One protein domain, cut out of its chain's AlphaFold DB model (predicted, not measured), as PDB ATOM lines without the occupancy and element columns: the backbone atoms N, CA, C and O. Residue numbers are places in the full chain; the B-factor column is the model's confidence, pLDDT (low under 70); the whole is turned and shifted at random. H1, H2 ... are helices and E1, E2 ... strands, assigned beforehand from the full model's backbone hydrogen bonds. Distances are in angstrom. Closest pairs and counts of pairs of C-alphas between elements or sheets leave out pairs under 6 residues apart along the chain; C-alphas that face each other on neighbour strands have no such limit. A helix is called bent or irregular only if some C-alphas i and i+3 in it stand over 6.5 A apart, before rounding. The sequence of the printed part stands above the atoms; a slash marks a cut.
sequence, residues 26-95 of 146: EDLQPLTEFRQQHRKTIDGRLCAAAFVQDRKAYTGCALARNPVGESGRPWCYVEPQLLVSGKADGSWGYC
ATOM      1  N   GLU A  26     182.047 200.256 141.767       69.88
ATOM      2  CA  GLU A  26     183.460 200.249 142.174       69.88
ATOM      3  C   GLU A  26     183.619 200.206 143.705       69.88
ATOM      4  O   GLU A  26     184.463 199.479 144.223       69.88
ATOM      5  N   ASP A  27     182.733 200.881 144.444       75.50
ATOM      6  CA  ASP A  27     182.729 200.878 145.913       75.50
ATOM      7  C   ASP A  27     182.231 199.546 146.505       75.50
ATOM      8  O   ASP A  27     182.492 199.232 147.668       75.50
ATOM      9  N   LEU A  28     181.501 198.748 145.716       71.56
ATOM     10  CA  LEU A  28     180.996 197.435 146.128       71.56
ATOM     11  C   LEU A  28     182.004 196.314 145.875       71.56
ATOM     12  O   LEU A  28     181.908 195.271 146.519       71.56
ATOM     13  N   GLN A  29     182.977 196.511 144.983       75.25
ATOM     14  CA  GLN A  29     183.986 195.510 144.638       75.25
ATOM     15  C   GLN A  29     184.662 194.856 145.863       75.25
ATOM     16  O   GLN A  29     184.628 193.622 145.944       75.25
ATOM     17  N   PRO A  30     185.172 195.599 146.873       77.94
ATOM     18  CA  PRO A  30     185.781 194.979 148.056       77.94
ATOM     19  C   PRO A  30     184.784 194.157 148.889       77.94
ATOM     20  O   PRO A  30     185.167 193.192 149.547       77.94
ATOM     21  N   LEU A  31     183.491 194.498 148.842       71.06
ATOM     22  CA  LEU A  31     182.429 193.750 149.523       71.06
ATOM     23  C   LEU A  31     182.070 192.446 148.793       71.06
ATOM     24  O   LEU A  31     181.463 191.556 149.390       71.06
ATOM     25  N   THR A  32     182.432 192.331 147.513       73.50
ATOM     26  CA  THR A  32     182.169 191.142 146.690       73.50
ATOM     27  C   THR A  32     183.328 190.147 146.655       73.50
ATOM     28  O   THR A  32     183.078 188.956 146.482       73.50
ATOM     29  N   GLU A  33     184.572 190.597 146.863       72.06
ATOM     30  CA  GLU A  33     185.780 189.760 146.770       72.06
ATOM     31  C   GLU A  33     185.845 188.684 147.869       72.06
ATOM     32  O   GLU A  33     186.138 187.520 147.593       72.06
ATOM     33  N   PHE A  34     185.481 189.036 149.109       67.50
ATOM     34  CA  PHE A  34     185.500 188.119 150.255       67.50
ATOM     35  C   PHE A  34     184.100 187.905 150.818       67.50
ATOM     36  O   PHE A  34     183.694 188.484 151.830       67.50
ATOM     37  N   ARG A  35     183.346 187.029 150.152       73.12
ATOM     38  CA  ARG A  35     181.990 186.690 150.574       73.12
ATOM     39  C   ARG A  35     181.999 185.927 151.902       73.12
ATOM     40  O   ARG A  35     182.243 184.727 151.941       73.12
ATOM     41  N   GLN A  36     181.640 186.621 152.981       68.31
ATOM     42  CA  GLN A  36     181.576 186.042 154.330       68.31
ATOM     43  C   GLN A  36     180.526 184.923 154.448       68.31
ATOM     44  O   GLN A  36     180.730 183.955 155.174       68.31
ATOM     45  N   GLN A  37     179.388 185.033 153.742       74.00
ATOM     46  CA  GLN A  37     178.311 184.034 153.783       74.00
ATOM     47  C   GLN A  37     177.590 183.860 152.433       74.00
ATOM     48  O   GLN A  37     177.214 184.827 151.760       74.00
ATOM     49  N   HIS A  38     177.301 182.604 152.074       82.62
ATOM     50  CA  HIS A  38     176.494 182.240 150.902       82.62
ATOM     51  C   HIS A  38     175.011 182.176 151.270       82.62
ATOM     52  O   HIS A  38     174.436 181.112 151.500       82.62
ATOM     53  N   ARG A  39     174.380 183.346 151.352       90.38
ATOM     54  CA  ARG A  39     172.936 183.444 151.568       90.38
ATOM     55  C   ARG A  39     172.171 182.975 150.335       90.38
ATOM     56  O   ARG A  39     172.555 183.278 149.205       90.38
ATOM     57  N   LYS A  40     171.070 182.268 150.569       91.94
ATOM     58  CA  LYS A  40     170.144 181.814 149.532       91.94
ATOM     59  C   LYS A  40     168.751 182.360 149.794       91.94
ATOM     60  O   LYS A  40     168.361 182.597 150.939       91.94
ATOM     61  N   THR A  41     168.014 182.522 148.713       92.81
ATOM     62  CA  THR A  41     166.571 182.712 148.737       92.81
ATOM     63  C   THR A  41     165.863 181.414 149.153       92.81
ATOM     64  O   THR A  41     166.472 180.342 149.156       92.81
ATOM     65  N   ILE A  42     164.589 181.492 149.538       93.19
ATOM     66  CA  ILE A  42     163.769 180.330 149.933       93.19
ATOM     67  C   ILE A  42     163.664 179.307 148.795       93.19
ATOM     68  O   ILE A  42     163.652 178.106 149.039       93.19
ATOM     69  N   ASP A  43     163.656 179.781 147.556       89.31
ATOM     70  CA  ASP A  43     163.665 178.989 146.329       89.31
ATOM     71  C   ASP A  43     165.075 178.524 145.907       89.31
ATOM     72  O   ASP A  43     165.253 177.913 144.857       89.31
ATOM     73  N   GLY A  44     166.096 178.765 146.736       88.69
ATOM     74  CA  GLY A  44     167.426 178.163 146.611       88.69
ATOM     75  C   GLY A  44     168.425 178.931 145.740       88.69
ATOM     76  O   GLY A  44     169.605 178.550 145.699       88.69
ATOM     77  N   ARG A  45     168.007 180.030 145.097       90.31
ATOM     78  CA  ARG A  45     168.894 180.902 144.309       90.31
ATOM     79  C   ARG A  45     169.836 181.684 145.213       90.31
ATOM     80  O   ARG A  45     169.456 182.097 146.310       90.31
ATOM     81  N   LEU A  46     171.063 181.893 144.750       90.62
ATOM     82  CA  LEU A  46     172.084 182.612 145.505       90.62
ATOM     83  C   LEU A  46     171.740 184.104 145.564       90.62
ATOM     84  O   LEU A  46     171.417 184.705 144.541       90.62
ATOM     85  N   CYS A  47     171.818 184.695 146.754       91.50
ATOM     86  CA  CYS A  47     171.753 186.146 146.895       91.50
ATOM     87  C   CYS A  47     172.964 186.796 146.208       91.50
ATOM     88  O   CYS A  47     174.024 186.177 146.167       91.50
ATOM     89  N   ALA A  48     172.862 188.042 145.762       90.06
ATOM     90  CA  ALA A  48     174.008 188.835 145.339       90.06
ATOM     91  C   ALA A  48     175.017 188.978 146.494       90.06
ATOM     92  O   ALA A  48     174.626 189.055 147.667       90.06
ATOM     93  N   ALA A  49     176.312 188.988 146.173       87.88
ATOM     94  CA  ALA A  49     177.371 189.163 147.170       87.88
ATOM     95  C   ALA A  49     177.267 190.522 147.891       87.88
ATOM     96  O   ALA A  49     177.325 190.577 149.122       87.88
ATOM     97  N   ALA A  50     177.014 191.585 147.127       88.88
ATOM     98  CA  ALA A  50     176.677 192.909 147.627       88.88
ATOM     99  C   ALA A  50     175.647 193.573 146.705       88.88
ATOM    100  O   ALA A  50     175.625 193.316 145.501       88.88
ATOM    101  N   PHE A  51     174.789 194.423 147.260       88.44
ATOM    102  CA  PHE A  51     173.836 195.219 146.485       88.44
ATOM    103  C   PHE A  51     173.510 196.536 147.183       88.44
ATOM    104  O   PHE A  51     173.755 196.689 148.378       88.44
ATOM    105  N   VAL A  52     172.912 197.474 146.446       90.06
ATOM    106  CA  VAL A  52     172.483 198.774 146.976       90.06
ATOM    107  C   VAL A  52     170.964 198.904 146.894       90.06
ATOM    108  O   VAL A  52     170.380 198.685 145.839       90.06
ATOM    109  N   GLN A  53     170.335 199.295 148.004       89.75
ATOM    110  CA  GLN A  53     168.922 199.687 148.080       89.75
ATOM    111  C   GLN A  53     168.812 200.951 148.937       89.75
ATOM    112  O   GLN A  53     169.429 201.041 149.997       89.75
ATOM    113  N   ASP A  54     168.040 201.941 148.489       89.69
ATOM    114  CA  ASP A  54     167.832 203.208 149.212       89.69
ATOM    115  C   ASP A  54     169.143 203.923 149.606       89.69
ATOM    116  O   ASP A  54     169.252 204.506 150.688       89.69
ATOM    117  N   ARG A  55     170.152 203.878 148.721       88.50
ATOM    118  CA  ARG A  55     171.515 204.419 148.935       88.50
ATOM    119  C   ARG A  55     172.291 203.755 150.084       88.50
ATOM    120  O   ARG A  55     173.249 204.332 150.589       88.50
ATOM    121  N   LYS A  56     171.895 202.553 150.500       88.88
ATOM    122  CA  LYS A  56     172.625 201.730 151.468       88.88
ATOM    123  C   LYS A  56     173.131 200.472 150.785       88.88
ATOM    124  O   LYS A  56     172.358 199.803 150.101       88.88
ATOM    125  N   ALA A  57     174.405 200.161 150.985       88.88
ATOM    126  CA  ALA A  57     174.972 198.887 150.577       88.88
ATOM    127  C   ALA A  57     174.651 197.803 151.609       88.88
ATOM    128  O   ALA A  57     174.689 198.040 152.818       88.88
ATOM    129  N   TYR A  58     174.350 196.610 151.115       88.38
ATOM    130  CA  TYR A  58     174.064 195.428 151.909       88.38
ATOM    131  C   TYR A  58     174.934 194.276 151.428       88.38
ATOM    132  O   TYR A  58     175.064 194.040 150.229       88.38
ATOM    133  N   THR A  59     175.478 193.529 152.383       87.31
ATOM    134  CA  THR A  59     176.178 192.263 152.156       87.31
ATOM    135  C   THR A  59     175.322 191.143 152.747       87.31
ATOM    136  O   THR A  59     175.225 191.008 153.967       87.31
ATOM    137  N   GLY A  60     174.647 190.360 151.903       87.19
ATOM    138  CA  GLY A  60     173.705 189.322 152.344       87.19
ATOM    139  C   GLY A  60     172.250 189.800 152.448       87.19
ATOM    140  O   GLY A  60     171.788 190.567 151.617       87.19
ATOM    141  N   CYS A  61     171.491 189.287 153.420       92.12
ATOM    142  CA  CYS A  61     170.050 189.552 153.515       92.12
ATOM    143  C   CYS A  61     169.746 190.827 154.303       92.12
ATOM    144  O   CYS A  61     170.214 190.981 155.430       92.12
ATOM    145  N   ALA A  62     168.910 191.699 153.748       93.00
ATOM    146  CA  ALA A  62     168.492 192.945 154.372       93.00
ATOM    147  C   ALA A  62     167.142 192.792 155.091       93.00
ATOM    148  O   ALA A  62     166.233 192.135 154.588       93.00
ATOM    149  N   LEU A  63     167.000 193.442 156.252       93.25
ATOM    150  CA  LEU A  63     165.713 193.628 156.952       93.25
ATOM    151  C   LEU A  63     165.010 194.943 156.566       93.25
ATOM    152  O   LEU A  63     163.911 195.226 157.047       93.25
ATOM    153  N   ALA A  64     165.664 195.750 155.725       93.00
ATOM    154  CA  ALA A  64     165.135 196.996 155.188       93.00
ATOM    155  C   ALA A  64     163.972 196.746 154.213       93.00
ATOM    156  O   ALA A  64     163.652 195.598 153.898       93.00
ATOM    157  N   ARG A  65     163.369 197.830 153.713       94.12
ATOM    158  CA  ARG A  65     162.313 197.758 152.699       94.12
ATOM    159  C   ARG A  65     162.795 196.976 151.484       94.12
ATOM    160  O   ARG A  65     163.854 197.276 150.941       94.12
ATOM    161  N   ASN A  66     162.023 195.972 151.096       92.94
ATOM    162  CA  ASN A  66     162.233 195.234 149.862       92.94
ATOM    163  C   ASN A  66     161.771 196.062 148.645       92.94
ATOM    164  O   ASN A  66     161.176 197.131 148.819       92.94
ATOM    165  N   PRO A  67     161.999 195.583 147.409       91.31
ATOM    166  CA  PRO A  67     161.610 196.307 146.199       91.31
ATOM    167  C   PRO A  67     160.098 196.553 146.054       91.31
ATOM    168  O   PRO A  67     159.700 197.380 145.241       91.31
ATOM    169  N   VAL A  68     159.258 195.866 146.840       91.50
ATOM    170  CA  VAL A  68     157.800 196.086 146.903       91.50
ATOM    171  C   VAL A  68     157.364 196.914 148.124       91.50
ATOM    172  O   VAL A  68     156.177 197.153 148.313       91.50
ATOM    173  N   GLY A  69     158.309 197.402 148.935       91.31
ATOM    174  CA  GLY A  69     158.072 198.292 150.075       91.31
ATOM    175  C   GLY A  69     157.823 197.607 151.424       91.31
ATOM    176  O   GLY A  69     157.689 198.298 152.436       91.31
ATOM    177  N   GLU A  70     157.805 196.276 151.488       92.06
ATOM    178  CA  GLU A  70     157.604 195.521 152.730       92.06
ATOM    179  C   GLU A  70     158.903 195.446 153.549       92.06
ATOM    180  O   GLU A  70     160.001 195.410 153.002       92.06
ATOM    181  N   SER A  71     158.798 195.433 154.880       91.69
ATOM    182  CA  SER A  71     159.942 195.382 155.808       91.69
ATOM    183  C   SER A  71     159.763 194.283 156.853       91.69
ATOM    184  O   SER A  71     158.661 193.783 157.056       91.69
ATOM    185  N   GLY A  72     160.845 193.927 157.550       90.50
ATOM    186  CA  GLY A  72     160.802 192.986 158.678       90.50
ATOM    187  C   GLY A  72     160.997 191.517 158.303       90.50
ATOM    188  O   GLY A  72     161.262 190.699 159.181       90.50
ATOM    189  N   ARG A  73     160.961 191.173 157.010       93.62
ATOM    190  CA  ARG A  73     161.328 189.843 156.515       93.62
ATOM    191  C   ARG A  73     162.638 189.921 155.724       93.62
ATOM    192  O   ARG A  73     162.725 190.746 154.816       93.62
ATOM    193  N   PRO A  74     163.648 189.087 156.036       94.56
ATOM    194  CA  PRO A  74     164.941 189.162 155.373       94.56
ATOM    195  C   PRO A  74     164.818 188.808 153.889       94.56
ATOM    196  O   PRO A  74     164.244 187.777 153.534       94.56
ATOM    197  N   TRP A  75     165.384 189.646 153.027       94.44
ATOM    198  CA  TRP A  75     165.356 189.488 151.573       94.44
ATOM    199  C   TRP A  75     166.706 189.867 150.956       94.44
ATOM    200  O   TRP A  75     167.547 190.485 151.609       94.44
ATOM    201  N   CYS A  76     166.928 189.484 149.705       93.81
ATOM    202  CA  CYS A  76     168.124 189.850 148.954       93.81
ATOM    203  C   CYS A  76     167.824 189.950 147.455       93.81
ATOM    204  O   CYS A  76     166.908 189.288 146.958       93.81
ATOM    205  N   TYR A  77     168.625 190.728 146.724       92.81
ATOM    206  CA  TYR A  77     168.730 190.554 145.274       92.81
ATOM    207  C   TYR A  77     169.398 189.215 144.958       92.81
ATOM    208  O   TYR A  77     170.223 188.736 145.733       92.81
ATOM    209  N   VAL A  78     169.025 188.605 143.841       91.50
ATOM    210  CA  VAL A  78     169.609 187.366 143.321       91.50
ATOM    211  C   VAL A  78     170.870 187.702 142.532       91.50
ATOM    212  O   VAL A  78     170.951 188.746 141.888       91.50
ATOM    213  N   GLU A  79     171.865 186.818 142.595       87.81
ATOM    214  CA  GLU A  79     173.123 186.973 141.864       87.81
ATOM    215  C   GLU A  79     172.854 187.167 140.353       87.81
ATOM    216  O   GLU A  79     172.146 186.343 139.764       87.81
ATOM    217  N   PRO A  80     173.414 188.202 139.695       79.69
ATOM    218  CA  PRO A  80     173.078 188.541 138.307       79.69
ATOM    219  C   PRO A  80     173.286 187.399 137.305       79.69
ATOM    220  O   PRO A  80     172.519 187.250 136.360       79.69
ATOM    221  N   GLN A  81     174.289 186.548 137.540       75.69
ATOM    222  CA  GLN A  81     174.594 185.382 136.701       75.69
ATOM    223  C   GLN A  81     173.480 184.320 136.720       75.69
ATOM    224  O   GLN A  81     173.393 183.495 135.816       75.69
ATOM    225  N   LEU A  82     172.630 184.332 137.749       72.06
ATOM    226  CA  LEU A  82     171.512 183.404 137.915       72.06
ATOM    227  C   LEU A  82     170.198 183.954 137.348       72.06
ATOM    228  O   LEU A  82     169.179 183.264 137.394       72.06
ATOM    229  N   LEU A  83     170.202 185.171 136.793       73.44
ATOM    230  CA  LEU A  83     169.056 185.770 136.111       73.44
ATOM    231  C   LEU A  83     168.930 185.190 134.695       73.44
ATOM    232  O   LEU A  83     169.041 185.883 133.686       73.44
ATOM    233  N   VAL A  84     168.707 183.879 134.615       59.91
ATOM    234  CA  VAL A  84     168.412 183.201 133.356       59.91
ATOM    235  C   VAL A  84     166.976 183.564 132.984       59.91
ATOM    236  O   VAL A  84     166.036 183.113 133.633       59.91
ATOM    237  N   SER A  85     166.810 184.349 131.915       53.88
ATOM    238  CA  SER A  85     165.532 184.700 131.257       53.88
ATOM    239  C   SER A  85     164.878 186.031 131.640       53.88
ATOM    240  O   SER A  85     163.677 186.042 131.866       53.88
ATOM    241  N   GLY A  86     165.608 187.156 131.671       51.69
ATOM    242  CA  GLY A  86     165.052 188.498 131.366       51.69
ATOM    243  C   GLY A  86     163.788 188.967 132.118       51.69
ATOM    244  O   GLY A  86     163.138 189.915 131.685       51.69
ATOM    245  N   LYS A  87     163.422 188.306 133.216       52.09
ATOM    246  CA  LYS A  87     162.191 188.492 133.979       52.09
ATOM    247  C   LYS A  87     162.535 189.209 135.278       52.09
ATOM    248  O   LYS A  87     163.221 188.660 136.144       52.09
ATOM    249  N   ALA A  88     162.110 190.467 135.386       53.19
ATOM    250  CA  ALA A  88     162.375 191.339 136.535       53.19
ATOM    251  C   ALA A  88     161.802 190.779 137.854       53.19
ATOM    252  O   ALA A  88     162.361 191.006 138.929       53.19
ATOM    253  N   ASP A  89     160.747 189.975 137.743       59.22
ATOM    254  CA  ASP A  89     160.080 189.162 138.762       59.22
ATOM    255  C   ASP A  89     160.985 188.079 139.392       59.22
ATOM    256  O   ASP A  89     160.639 187.508 140.422       59.22
ATOM    257  N   GLY A  90     162.183 187.854 138.839       73.31
ATOM    258  CA  GLY A  90     163.216 186.978 139.395       73.31
ATOM    259  C   GLY A  90     164.441 187.699 139.968       73.31
ATOM    260  O   GLY A  90     165.385 187.033 140.378       73.31
ATOM    261  N   SER A  91     164.478 189.030 140.005       87.00
ATOM    262  CA  SER A  91     165.697 189.756 140.401       87.00
ATOM    263  C   SER A  91     166.000 189.714 141.903       87.00
ATOM    264  O   SER A  91     167.135 189.955 142.297       87.00
ATOM    265  N   TRP A  92     165.024 189.378 142.747       91.38
ATOM    266  CA  TRP A  92     165.157 189.337 144.204       91.38
ATOM    267  C   TRP A  92     164.282 188.233 144.813       91.38
ATOM    268  O   TRP A  92     163.468 187.613 144.126       91.38
ATOM    269  N   GLY A  93     164.457 187.966 146.105       92.81
ATOM    270  CA  GLY A  93     163.625 187.015 146.835       92.81
ATOM    271  C   GLY A  93     163.819 187.075 148.346       92.81
ATOM    272  O   GLY A  93     164.738 187.716 148.861       92.81
ATOM    273  N   TYR A  94     162.940 186.382 149.068       95.00
ATOM    274  CA  TYR A  94     163.056 186.213 150.514       95.00
ATOM    275  C   TYR A  94     164.151 185.226 150.862       95.00
ATOM    276  O   TYR A  94     164.289 184.197 150.207       95.00
ATOM    277  N   CYS A  95     164.895 185.513 151.920       94.44
ATOM    278  CA  CYS A  95     166.008 184.684 152.335       94.44
ATOM    279  C   CYS A  95     165.561 183.454 153.122       94.44
ATOM    280  O   CYS A  95     164.757 183.548 154.051       94.44
TER     281      CYS A  95
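What this domain is: This is residues 26 to 95 of the 146 residues of the protein "Hypothetical protein" of Alexandrium monilatum (UniProt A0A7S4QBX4). With little regular structure, this is a rounded body mostly of loops round two small hairpins, E3-E4 near the middle and E1-E2 to one side, with short H1 beyond E1-E2; residues 84 to 89 stick out. The 70 printed residues run H1 E1 E2 E3 E4, with two antiparallel sheets, mixed class, 20 residues in named elements. It is compact, radius of gyration 11.5 A, spanning 27 by 27 by 19 A.

Where its parts are: E1 is residues 51 to 53, E2 56 to 58, E3 75 to 77, E4 92 to 94, ending at (163.056, 186.213, 150.514). H1, 26 to 33, 11.7 A long, begins at (183.460, 200.249, 142.174); it is only just irregular, C-alphas 27 and 30 being 7.0 A apart.

How they stand to each other: Within hydrogen-bond range are N 51 and O 58 of E1-E2, 3.0 A, N 76 and O 93 of E3-E4, 2.9 A, and 2 of 4 O i to N i+4 pairs in H1. The closest C-alphas of E1 and E3, Phe 51 and Tyr 77, are 7.0 A apart; of H1 and E2, Leu 28 and Ala 57, 7.6 A.

The domain as a whole: The printed part has no cut. Links H1-E1, E2-E3 and E3-E4 are long. Residues 26, 34, 36 and 84 to 89 have pLDDT under 70.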